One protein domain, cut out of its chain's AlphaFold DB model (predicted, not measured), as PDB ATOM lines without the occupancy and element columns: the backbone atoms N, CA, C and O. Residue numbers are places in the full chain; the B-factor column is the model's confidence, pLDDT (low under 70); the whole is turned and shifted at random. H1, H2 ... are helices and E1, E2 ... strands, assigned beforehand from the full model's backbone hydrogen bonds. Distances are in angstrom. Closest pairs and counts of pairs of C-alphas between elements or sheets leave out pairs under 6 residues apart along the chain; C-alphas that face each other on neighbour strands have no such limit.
ATOM      1  N   TYR A  49      34.632 -15.542 297.213       85.31
ATOM      2  CA  TYR A  49      35.602 -16.523 297.668       85.31
ATOM      3  C   TYR A  49      35.964 -17.481 296.540       85.31
ATOM      4  O   TYR A  49      35.101 -17.885 295.751       85.31
ATOM      5  N   LEU A  50      37.233 -17.868 296.487       90.00
ATOM      6  CA  LEU A  50      37.716 -18.992 295.703       90.00
ATOM      7  C   LEU A  50      37.741 -20.224 296.605       90.00
ATOM      8  O   LEU A  50      38.214 -20.175 297.738       90.00
ATOM      9  N   PHE A  51      37.212 -21.329 296.097       89.88
ATOM     10  CA  PHE A  51      37.246 -22.611 296.784       89.88
ATOM     11  C   PHE A  51      38.230 -23.534 296.076       89.88
ATOM     12  O   PHE A  51      38.147 -23.714 294.858       89.88
ATOM     13  N   GLN A  52      39.126 -24.140 296.846       89.38
ATOM     14  CA  GLN A  52      40.122 -25.075 296.348       89.38
ATOM     15  C   GLN A  52      40.086 -26.363 297.169       89.38
ATOM     16  O   GLN A  52      40.006 -26.334 298.394       89.38
ATOM     17  N   ALA A  53      40.156 -27.498 296.479       89.19
ATOM     18  CA  ALA A  53      40.326 -28.815 297.075       89.19
ATOM     19  C   ALA A  53      41.491 -29.505 296.365       89.19
ATOM     20  O   ALA A  53      41.486 -29.606 295.135       89.19
ATOM     21  N   VAL A  54      42.488 -29.945 297.123       90.75
ATOM     22  CA  VAL A  54      43.703 -30.584 296.608       90.75
ATOM     23  C   VAL A  54      43.840 -31.947 297.259       90.75
ATOM     24  O   VAL A  54      43.727 -32.051 298.476       90.75
ATOM     25  N   ILE A  55      44.083 -32.985 296.460       89.62
ATOM     26  CA  ILE A  55      44.489 -34.292 296.986       89.62
ATOM     27  C   ILE A  55      45.931 -34.140 297.467       89.62
ATOM     28  O   ILE A  55      46.804 -33.810 296.666       89.62
ATOM     29  N   THR A  56      46.159 -34.307 298.766       89.31
ATOM     30  CA  THR A  56      47.479 -34.132 299.385       89.31
ATOM     31  C   THR A  56      48.277 -35.421 299.374       89.31
ATOM     32  O   THR A  56      49.449 -35.403 299.005       89.31
ATOM     33  N   HIS A  57      47.637 -36.545 299.681       81.81
ATOM     34  CA  HIS A  57      48.239 -37.865 299.564       81.81
ATOM     35  C   HIS A  57      47.194 -38.915 299.223       81.81
ATOM     36  O   HIS A  57      45.997 -38.760 299.477       81.81
ATOM     37  N   TYR A  58      47.673 -39.988 298.609       80.38
ATOM     38  CA  TYR A  58      46.870 -41.142 298.262       80.38
ATOM     39  C   TYR A  58      47.708 -42.398 298.448       80.38
ATOM     40  O   TYR A  58      48.757 -42.537 297.819       80.38
ATOM     41  N   GLU A  59      47.212 -43.319 299.268       69.88
ATOM     42  CA  GLU A  59      47.812 -44.633 299.449       69.88
ATOM     43  C   GLU A  59      46.796 -45.723 299.118       69.88
ATOM     44  O   GLU A  59      45.712 -45.824 299.703       69.88
ATOM     45  N   ALA A  60      47.165 -46.559 298.149       61.66
ATOM     46  CA  ALA A  60      46.465 -47.793 297.840       61.66
ATOM     47  C   ALA A  60      47.134 -48.934 298.616       61.66
ATOM     48  O   ALA A  60      48.128 -49.503 298.169       61.66
ATOM     49  N   GLY A  61      46.604 -49.270 299.787       52.69
ATOM     50  CA  GLY A  61      47.027 -50.433 300.552       52.69
ATOM     51  C   GLY A  61      46.342 -51.695 300.032       52.69
ATOM     52  O   GLY A  61      45.128 -51.845 300.127       52.69
ATOM     53  N   VAL A  62      47.108 -52.646 299.506       50.72
ATOM     54  CA  VAL A  62      46.625 -54.022 299.327       50.72
ATOM     55  C   VAL A  62      47.395 -54.871 300.320       50.72
ATOM     56  O   VAL A  62      48.513 -55.295 300.038       50.72
ATOM     57  N   GLU A  63      46.839 -55.074 301.510       44.03
ATOM     58  CA  GLU A  63      47.486 -55.933 302.496       44.03
ATOM     59  C   GLU A  63      47.111 -57.380 302.163       44.03
ATOM     60  O   GLU A  63      46.016 -57.860 302.453       44.03
ATOM     61  N   GLN A  64      48.009 -58.081 301.469       40.19
ATOM     62  CA  GLN A  64      47.870 -59.518 301.275       40.19
ATOM     63  C   GLN A  64      48.270 -60.222 302.573       40.19
ATOM     64  O   GLN A  64      49.435 -60.566 302.766       40.19
ATOM     65  N   LYS A  65      47.310 -60.491 303.463       41.31
ATOM     66  CA  LYS A  65      47.501 -61.535 304.477       41.31
ATOM     67  C   LYS A  65      47.465 -62.897 303.783       41.31
ATOM     68  O   LYS A  65      46.422 -63.531 303.648       41.31
ATOM     69  N   GLY A  66      48.624 -63.318 303.282       40.16
ATOM     70  CA  GLY A  66      48.848 -64.642 302.712       40.16
ATOM     71  C   GLY A  66      48.804 -65.710 303.802       40.16
ATOM     72  O   GLY A  66      49.813 -66.002 304.431       40.16
ATOM     73  N   LYS A  87      40.814 -60.734 300.185       46.22
ATOM     74  CA  LYS A  87      41.639 -59.569 299.856       46.22
ATOM     75  C   LYS A  87      41.166 -58.391 300.709       46.22
ATOM     76  O   LYS A  87      40.112 -57.835 300.426       46.22
ATOM     77  N   GLU A  88      41.916 -58.033 301.748       50.81
ATOM     78  CA  GLU A  88      41.716 -56.756 302.438       50.81
ATOM     79  C   GLU A  88      42.334 -55.650 301.578       50.81
ATOM     80  O   GLU A  88      43.525 -55.682 301.249       50.81
ATOM     81  N   SER A  89      41.523 -54.678 301.168       53.84
ATOM     82  CA  SER A  89      42.032 -53.463 300.544       53.84
ATOM     83  C   SER A  89      41.803 -52.276 301.472       53.84
ATOM     84  O   SER A  89      40.717 -52.064 302.012       53.84
ATOM     85  N   LYS A  90      42.877 -51.533 301.721       61.47
ATOM     86  CA  LYS A  90      42.888 -50.288 302.477       61.47
ATOM     87  C   LYS A  90      43.088 -49.159 301.480       61.47
ATOM     88  O   LYS A  90      43.985 -49.213 300.644       61.47
ATOM     89  N   ALA A  91      42.259 -48.133 301.545       65.12
ATOM     90  CA  ALA A  91      42.496 -46.906 300.798       65.12
ATOM     91  C   ALA A  91      42.594 -45.757 301.790       65.12
ATOM     92  O   ALA A  91      41.661 -45.543 302.568       65.12
ATOM     93  N   VAL A  92      43.711 -45.035 301.743       72.06
ATOM     94  CA  VAL A  92      43.904 -43.794 302.491       72.06
ATOM     95  C   VAL A  92      43.916 -42.648 301.496       72.06
ATOM     96  O   VAL A  92      44.627 -42.680 300.487       72.06
ATOM     97  N   LEU A  93      43.090 -41.642 301.755       82.06
ATOM     98  CA  LEU A  93      43.040 -40.423 300.963       82.06
ATOM     99  C   LEU A  93      43.099 -39.213 301.887       82.06
ATOM    100  O   LEU A  93      42.214 -39.029 302.723       82.06
ATOM    101  N   GLY A  94      44.095 -38.361 301.663       84.31
ATOM    102  CA  GLY A  94      44.167 -37.024 302.231       84.31
ATOM    103  C   GLY A  94      43.718 -35.970 301.227       84.31
ATOM    104  O   GLY A  94      44.132 -35.973 300.062       84.31
ATOM    105  N   MET A  95      42.889 -35.027 301.669       87.56
ATOM    106  CA  MET A  95      42.549 -33.832 300.903       87.56
ATOM    107  C   MET A  95      42.649 -32.576 301.763       87.56
ATOM    108  O   MET A  95      42.110 -32.519 302.867       87.56
ATOM    109  N   ASN A  96      43.260 -31.533 301.205       88.88
ATOM    110  CA  ASN A  96      43.254 -30.195 301.774       88.88
ATOM    111  C   ASN A  96      42.188 -29.333 301.093       88.88
ATOM    112  O   ASN A  96      42.158 -29.207 299.865       88.88
ATOM    113  N   PHE A  97      41.340 -28.708 301.896       87.88
ATOM    114  CA  PHE A  97      40.329 -27.751 301.475       87.88
ATOM    115  C   PHE A  97      40.770 -26.345 301.866       87.88
ATOM    116  O   PHE A  97      41.283 -26.135 302.964       87.88
ATOM    117  N   ARG A  98      40.562 -25.374 300.976       87.94
ATOM    118  CA  ARG A  98      40.856 -23.958 301.211       87.94
ATOM    119  C   ARG A  98      39.708 -23.090 300.731       87.94
ATOM    120  O   ARG A  98      39.156 -23.315 299.650       87.94
ATOM    121  N   LEU A  99      39.388 -22.081 301.528       84.44
ATOM    122  CA  LEU A  99      38.523 -20.978 301.149       84.44
ATOM    123  C   LEU A  99      39.369 -19.707 301.174       84.44
ATOM    124  O   LEU A  99      40.011 -19.409 302.177       84.44
ATOM    125  N   ILE A 100      39.408 -19.003 300.052       83.12
ATOM    126  CA  ILE A 100      40.325 -17.889 299.819       83.12
ATOM    127  C   ILE A 100      39.488 -16.658 299.499       83.12
ATOM    128  O   ILE A 100      38.605 -16.738 298.643       83.12
ATOM    129  N   ASN A 101      39.733 -15.532 300.162       78.62
ATOM    130  CA  ASN A 101      39.114 -14.260 299.802       78.62
ATOM    131  C   ASN A 101      39.636 -13.827 298.423       78.62
ATOM    132  O   ASN A 101      40.840 -13.692 298.222       78.62
ATOM    133  N   ALA A 102      38.737 -13.647 297.453       85.19
ATOM    134  CA  ALA A 102      39.120 -13.319 296.081       85.19
ATOM    135  C   ALA A 102      39.654 -11.885 295.923       85.19
ATOM    136  O   ALA A 102      40.291 -11.593 294.914       85.19
ATOM    137  N   GLU A 103      39.376 -11.000 296.882       78.94
ATOM    138  CA  GLU A 103      39.838  -9.610 296.892       78.94
ATOM    139  C   GLU A 103      41.260  -9.497 297.452       78.94
ATOM    140  O   GLU A 103      42.112  -8.873 296.829       78.94
ATOM    141  N   THR A 104      41.536 -10.150 298.584       79.75
ATOM    142  CA  THR A 104      42.824 -10.030 299.297       79.75
ATOM    143  C   THR A 104      43.779 -11.198 299.060       79.75
ATOM    144  O   THR A 104      44.940 -11.131 299.445       79.75
ATOM    145  N   SER A 105      43.318 -12.283 298.429       81.62
ATOM    146  CA  SER A 105      44.039 -13.565 298.323       81.62
ATOM    147  C   SER A 105      44.368 -14.234 299.667       81.62
ATOM    148  O   SER A 105      45.157 -15.176 299.721       81.62
ATOM    149  N   GLU A 106      43.733 -13.797 300.753       69.81
ATOM    150  CA  GLU A 106      43.901 -14.376 302.083       69.81
ATOM    151  C   GLU A 106      43.196 -15.737 302.196       69.81
ATOM    152  O   GLU A 106      42.042 -15.894 301.783       69.81
ATOM    153  N   ILE A 107      43.869 -16.727 302.790       79.19
ATOM    154  CA  ILE A 107      43.259 -18.020 303.126       79.19
ATOM    155  C   ILE A 107      42.448 -17.846 304.411       79.19
ATOM    156  O   ILE A 107      42.981 -17.942 305.511       79.19
ATOM    157  N   ILE A 108      41.143 -17.635 304.267       75.31
ATOM    158  CA  ILE A 108      40.236 -17.427 305.403       75.31
ATOM    159  C   ILE A 108      39.863 -18.729 306.126       75.31
ATOM    160  O   ILE A 108      39.355 -18.708 307.245       75.31
ATOM    161  N   TYR A 109      40.065 -19.878 305.476       79.94
ATOM    162  CA  TYR A 109      39.870 -21.196 306.074       79.94
ATOM    163  C   TYR A 109      40.697 -22.245 305.341       79.94
ATOM    164  O   TYR A 109      40.732 -22.271 304.105       79.94
ATOM    165  N   THR A 110      41.289 -23.163 306.101       83.19
ATOM    166  CA  THR A 110      41.889 -24.384 305.576       83.19
ATOM    167  C   THR A 110      41.559 -25.572 306.469       83.19
ATOM    168  O   THR A 110      41.459 -25.424 307.683       83.19
ATOM    169  N   ASP A 111      41.373 -26.738 305.859       82.31
ATOM    170  CA  ASP A 111      41.070 -27.977 306.567       82.31
ATOM    171  C   ASP A 111      41.689 -29.163 305.838       82.31
ATOM    172  O   ASP A 111      41.562 -29.287 304.617       82.31
ATOM    173  N   GLN A 112      42.381 -30.011 306.584       84.56
ATOM    174  CA  GLN A 112      42.983 -31.236 306.080       84.56
ATOM    175  C   GLN A 112      42.115 -32.395 306.552       84.56
ATOM    176  O   GLN A 112      42.006 -32.662 307.745       84.56
ATOM    177  N   VAL A 113      41.500 -33.087 305.601       81.12
ATOM    178  CA  VAL A 113      40.625 -34.221 305.877       81.12
ATOM    179  C   VAL A 113      41.277 -35.481 305.353       81.12
ATOM    180  O   VAL A 113      41.690 -35.541 304.196       81.12
ATOM    181  N   GLU A 114      41.297 -36.497 306.199       78.62
ATOM    182  CA  GLU A 114      41.785 -37.824 305.865       78.62
ATOM    183  C   GLU A 114      40.669 -38.857 306.042       78.62
ATOM    184  O   GLU A 114      39.847 -38.785 306.969       78.62
ATOM    185  N   ALA A 115      40.594 -39.794 305.104       70.69
ATOM    186  CA  ALA A 115      39.718 -40.947 305.189       70.69
ATOM    187  C   ALA A 115      40.533 -42.218 304.975       70.69
ATOM    188  O   ALA A 115      41.052 -42.455 303.885       70.69
ATOM    189  N   GLU A 116      40.579 -43.041 306.016       65.62
ATOM    190  CA  GLU A 116      41.021 -44.427 305.956       65.62
ATOM    191  C   GLU A 116      39.782 -45.312 305.816       65.62
ATOM    192  O   GLU A 116      38.846 -45.226 306.618       65.62
ATOM    193  N   LEU A 117      39.740 -46.146 304.779       62.66
ATOM    194  CA  LEU A 117      38.677 -47.130 304.613       62.66
ATOM    195  C   LEU A 117      39.263 -48.526 304.485       62.66
ATOM    196  O   LEU A 117      40.080 -48.792 303.604       62.66
ATOM    197  N   HIS A 118      38.789 -49.404 305.364       53.44
ATOM    198  CA  HIS A 118      39.085 -50.826 305.376       53.44
ATOM    199  C   HIS A 118      37.985 -51.582 304.621       53.44
ATOM    200  O   HIS A 118      36.819 -51.534 305.017       53.44
ATOM    201  N   GLU A 119      38.332 -52.329 303.574       52.78
ATOM    202  CA  GLU A 119      37.521 -53.477 303.168       52.78
ATOM    203  C   GLU A 119      37.799 -54.633 304.121       52.78
ATOM    204  O   GLU A 119      38.797 -55.336 303.976       52.78
ATOM    205  N   SER A 120      36.891 -54.887 305.062       40.22
ATOM    206  CA  SER A 120      36.733 -56.255 305.551       40.22
ATOM    207  C   SER A 120      36.127 -57.065 304.409       40.22
ATOM    208  O   SER A 120      34.991 -56.826 303.997       40.22
ATOM    209  N   GLY A 121      36.930 -57.961 303.837       40.59
ATOM    210  CA  GLY A 121      36.566 -58.744 302.668       40.59
ATOM    211  C   GLY A 121      35.312 -59.586 302.893       40.59
ATOM    212  O   GLY A 121      35.361 -60.680 303.440       40.59
ATOM    213  N   LEU A 122      34.191 -59.100 302.372       32.28
ATOM    214  CA  LEU A 122      33.165 -59.937 301.778       32.28
ATOM    215  C   LEU A 122      33.123 -59.564 300.304       32.28
ATOM    216  O   LEU A 122      32.543 -58.558 299.901       32.28
ATOM    217  N   THR A 123      33.773 -60.389 299.493       32.78
ATOM    218  CA  THR A 123      33.542 -60.471 298.056       32.78
ATOM    219  C   THR A 123      32.038 -60.452 297.783       32.78
ATOM    220  O   THR A 123      31.360 -61.472 297.909       32.78
ATOM    221  N   PHE A 124      31.516 -59.325 297.293       37.06
ATOM    222  CA  PHE A 124      30.332 -59.308 296.426       37.06
ATOM    223  C   PHE A 124      30.729 -59.929 295.070       37.06
ATOM    224  O   PHE A 124      30.773 -59.287 294.027       37.06
ATOM    225  N   ALA A 143      31.584 -45.838 293.099       57.19
ATOM    226  CA  ALA A 143      31.079 -45.490 294.428       57.19
ATOM    227  C   ALA A 143      31.079 -46.681 295.402       57.19
ATOM    228  O   ALA A 143      31.076 -46.464 296.601       57.19
ATOM    229  N   LYS A 144      31.082 -47.926 294.919       61.81
ATOM    230  CA  LYS A 144      31.213 -49.131 295.753       61.81
ATOM    231  C   LYS A 144      32.659 -49.520 296.043       61.81
ATOM    232  O   LYS A 144      32.871 -50.366 296.898       61.81
ATOM    233  N   THR A 145      33.633 -48.934 295.348       70.69
ATOM    234  CA  THR A 145      35.044 -49.186 295.653       70.69
ATOM    235  C   THR A 145      35.458 -48.430 296.916       70.69
ATOM    236  O   THR A 145      34.930 -47.340 297.170       70.69
ATOM    237  N   PRO A 146      36.448 -48.928 297.668       66.12
ATOM    238  CA  PRO A 146      36.956 -48.253 298.864       66.12
ATOM    239  C   PRO A 146      37.509 -46.881 298.532       66.12
ATOM    240  O   PRO A 146      37.245 -45.919 299.239       66.12
ATOM    241  N   ILE A 147      38.180 -46.761 297.386       70.50
ATOM    242  CA  ILE A 147      38.675 -45.477 296.902       70.50
ATOM    243  C   ILE A 147      37.534 -44.506 296.576       70.50
ATOM    244  O   ILE A 147      37.586 -43.339 296.957       70.50
ATOM    245  N   GLY A 148      36.457 -44.971 295.940       67.88
ATOM    246  CA  GLY A 148      35.294 -44.129 295.669       67.88
ATOM    247  C   GLY A 148      34.588 -43.675 296.943       67.88
ATOM    248  O   GLY A 148      34.224 -42.504 297.050       67.88
ATOM    249  N   GLN A 149      34.454 -44.560 297.933       72.31
ATOM    250  CA  GLN A 149      33.940 -44.209 299.258       72.31
ATOM    251  C   GLN A 149      34.877 -43.242 299.998       72.31
ATOM    252  O   GLN A 149      34.394 -42.301 300.631       72.31
ATOM    253  N   ALA A 150      36.199 -43.396 299.876       71.69
ATOM    254  CA  ALA A 150      37.187 -42.527 300.520       71.69
ATOM    255  C   ALA A 150      37.097 -41.114 299.940       71.69
ATOM    256  O   ALA A 150      36.967 -40.143 300.680       71.69
ATOM    257  N   VAL A 151      37.034 -40.994 298.613       78.44
ATOM    258  CA  VAL A 151      36.850 -39.710 297.924       78.44
ATOM    259  C   VAL A 151      35.535 -39.046 298.335       78.44
ATOM    260  O   VAL A 151      35.526 -37.878 298.721       78.44
ATOM    261  N   ILE A 152      34.415 -39.772 298.289       76.81
ATOM    262  CA  ILE A 152      33.097 -39.207 298.618       76.81
ATOM    263  C   ILE A 152      33.031 -38.782 300.090       76.81
ATOM    264  O   ILE A 152      32.549 -37.687 300.387       76.81
ATOM    265  N   SER A 153      33.513 -39.618 301.014       75.38
ATOM    266  CA  SER A 153      33.506 -39.317 302.448       75.38
ATOM    267  C   SER A 153      34.412 -38.134 302.787       75.38
ATOM    268  O   SER A 153      33.968 -37.237 303.503       75.38
ATOM    269  N   THR A 154      35.613 -38.065 302.206       78.88
ATOM    270  CA  THR A 154      36.553 -36.948 302.392       78.88
ATOM    271  C   THR A 154      35.963 -35.638 301.876       78.88
ATOM    272  O   THR A 154      35.964 -34.637 302.591       78.88
ATOM    273  N   ILE A 155      35.358 -35.640 300.681       83.62
ATOM    274  CA  ILE A 155      34.670 -34.461 300.129       83.62
ATOM    275  C   ILE A 155      33.507 -34.032 301.024       83.62
ATOM    276  O   ILE A 155      33.356 -32.844 301.305       83.62
ATOM    277  N   ASN A 156      32.674 -34.971 301.474       80.62
ATOM    278  CA  ASN A 156      31.531 -34.641 302.322       80.62
ATOM    279  C   ASN A 156      31.973 -34.085 303.682       80.62
ATOM    280  O   ASN A 156      31.381 -33.112 304.143       80.62
ATOM    281  N   ARG A 157      33.025 -34.649 304.289       79.50
ATOM    282  CA  ARG A 157      33.626 -34.156 305.537       79.50
ATOM    283  C   ARG A 157      34.236 -32.762 305.364       79.50
ATOM    284  O   ARG A 157      33.912 -31.877 306.147       79.50
ATOM    285  N   GLY A 158      35.012 -32.529 304.305       80.69
ATOM    286  CA  GLY A 158      35.601 -31.212 304.032       80.69
ATOM    287  C   GLY A 158      34.549 -30.137 303.759       80.69
ATOM    288  O   GLY A 158      34.597 -29.044 304.318       80.69
ATOM    289  N   VAL A 159      33.524 -30.458 302.961       79.31
ATOM    290  CA  VAL A 159      32.387 -29.548 302.738       79.31
ATOM    291  C   VAL A 159      31.591 -29.324 304.023       79.31
ATOM    292  O   VAL A 159      31.113 -28.214 304.245       79.31
ATOM    293  N   TYR A 160      31.466 -30.328 304.890       75.25
ATOM    294  CA  TYR A 160      30.841 -30.164 306.200       75.25
ATOM    295  C   TYR A 160      31.628 -29.200 307.101       75.25
ATOM    296  O   TYR A 160      31.018 -28.292 307.666       75.25
ATOM    297  N   GLY A 161      32.957 -29.331 307.178       72.88
ATOM    298  CA  GLY A 161      33.824 -28.392 307.903       72.88
ATOM    299  C   GLY A 161      33.652 -26.955 307.402       72.88
ATOM    300  O   GLY A 161      33.375 -26.042 308.182       72.88
ATOM    301  N   LEU A 162      33.641 -26.776 306.078       74.06
ATOM    302  CA  LEU A 162      33.371 -25.485 305.438       74.06
ATOM    303  C   LEU A 162      31.987 -24.931 305.777       74.06
ATOM    304  O   LEU A 162      31.852 -23.746 306.070       74.06
ATOM    305  N   VAL A 163      30.940 -25.756 305.739       70.75
ATOM    306  CA  VAL A 163      29.576 -25.338 306.103       70.75
ATOM    307  C   VAL A 163      29.490 -24.958 307.576       70.75
ATOM    308  O   VAL A 163      28.761 -24.029 307.906       70.75
ATOM    309  N   LYS A 164      30.219 -25.638 308.463       67.56
ATOM    310  CA  LYS A 164      30.272 -25.286 309.883       67.56
ATOM    311  C   LYS A 164      30.916 -23.911 310.071       67.56
ATOM    312  O   LYS A 164      30.307 -23.066 310.712       67.56
ATOM    313  N   GLN A 165      32.064 -23.657 309.443       65.12
ATOM    314  CA  GLN A 165      32.770 -22.373 309.549       65.12
ATOM    315  C   GLN A 165      32.026 -21.213 308.870       65.12
ATOM    316  O   GLN A 165      32.000 -20.090 309.360       65.12
ATOM    317  N   THR A 166      31.397 -21.466 307.725       59.66
ATOM    318  CA  THR A 166      30.586 -20.449 307.031       59.66
ATOM    319  C   THR A 166      29.211 -20.279 307.669       59.66
ATOM    320  O   THR A 166      28.598 -19.224 307.544       59.66
ATOM    321  N   GLY A 167      28.723 -21.306 308.365       56.38
ATOM    322  CA  GLY A 167      27.458 -21.309 309.081       56.38
ATOM    323  C   GLY A 167      27.505 -20.572 310.413       56.38
ATOM    324  O   GLY A 167      26.445 -20.133 310.833       56.38
ATOM    325  N   THR A 168      28.679 -20.417 311.040       55.56
ATOM    326  CA  THR A 168      28.881 -19.611 312.262       55.56
ATOM    327  C   THR A 168      28.917 -18.110 311.995       55.56
ATOM    328  O   THR A 168      28.696 -17.325 312.913       55.56
ATOM    329  N   SER A 169      29.160 -17.697 310.748       61.41
ATOM    330  CA  SER A 169      29.077 -16.292 310.354       61.41
ATOM    331  C   SER A 169      27.625 -15.913 310.045       61.41
ATOM    332  O   SER A 169      26.939 -16.661 309.339       61.41
ATOM    333  N   PRO A 170      27.131 -14.759 310.528       68.31
ATOM    334  CA  PRO A 170      25.791 -14.305 310.190       68.31
ATOM    335  C   PRO A 170      25.669 -14.135 308.674       68.31
ATOM    336  O   PRO A 170      26.572 -13.618 308.017       68.31
TER     337      PRO A 170
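What this domain is: This is residues 49 to 66, 87 to 124 and 143 to 170 of the 298 residues of the protein "Curli production assembly/transport component CsgG" of endosymbiont of Ridgeia piscesae (UniProt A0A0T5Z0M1). A long, narrow, twisted ribbon of three strands, E1, E2 and E3, has one long helix, H1, packed on one of its faces, with the other face bare. These are two layers, a helix on one face of a sheet, and H1 makes most of its contacts with E3 and E2. The printed part has 84 residues, with three named strands and then one named helix along the chain; the sheet's order is E1, E2, E3, all antiparallel, and the class is mixed, helices and strands. The whole is loose, with a radius of gyration of the C-alphas of 16.1 A, and is a rod spanning 55 by 22 by 16 A.

How they stand to each other: Look first at the inner strand E2, residues 88 to 101. Its neighbour E1, residues 49 to 63, is an edge strand and antiparallel to it, with 167 degrees between their directions; N 98 of E2 and O 52 of E1 are 2.8 A apart, within hydrogen-bond range. The other edge strand, E3, residues 107 to 118, is antiparallel to E2 at 171 degrees and forms a hairpin with it; N 95 and O 113 are 2.8 A apart. H1, residues 146 to 167, is on the sheet. It touches E3, the closest C-alphas being those of Ala 115 and Ala 150, 5.5 A apart. It touches E2 at Ala 91 and Ile 147, the closest C-alphas, 5.6 A apart. E1 and H1 are near each other. In H1 every O i to N i+4 pair is within hydrogen-bond range.

Where its parts are: Find C-alpha 49 at (35.602, -16.523, 297.668); from there E1 runs 41.4 A to residue 63. E2 measures 42.7 A and E3 33.1 A. H1 runs 30.3 A, from C-alpha 146 at (36.956, -48.253, 298.864) to C-alpha 167 at (27.458, -21.309, 309.081).

The domain as a whole: The C-alphas farthest apart, those of Gly 66 and Glu 103, are 56.1 A apart. Residues 67 to 86 and 125 to 142 are not printed, with gaps of 9.3 A and 14.0 A between the C-alphas across the cuts. The link from E2 to E3 is tight. The mean pLDDT of the printed part is 70.2; 34 residues are under 70, among them 59 to 66, 116 to 124 and 164 to 170.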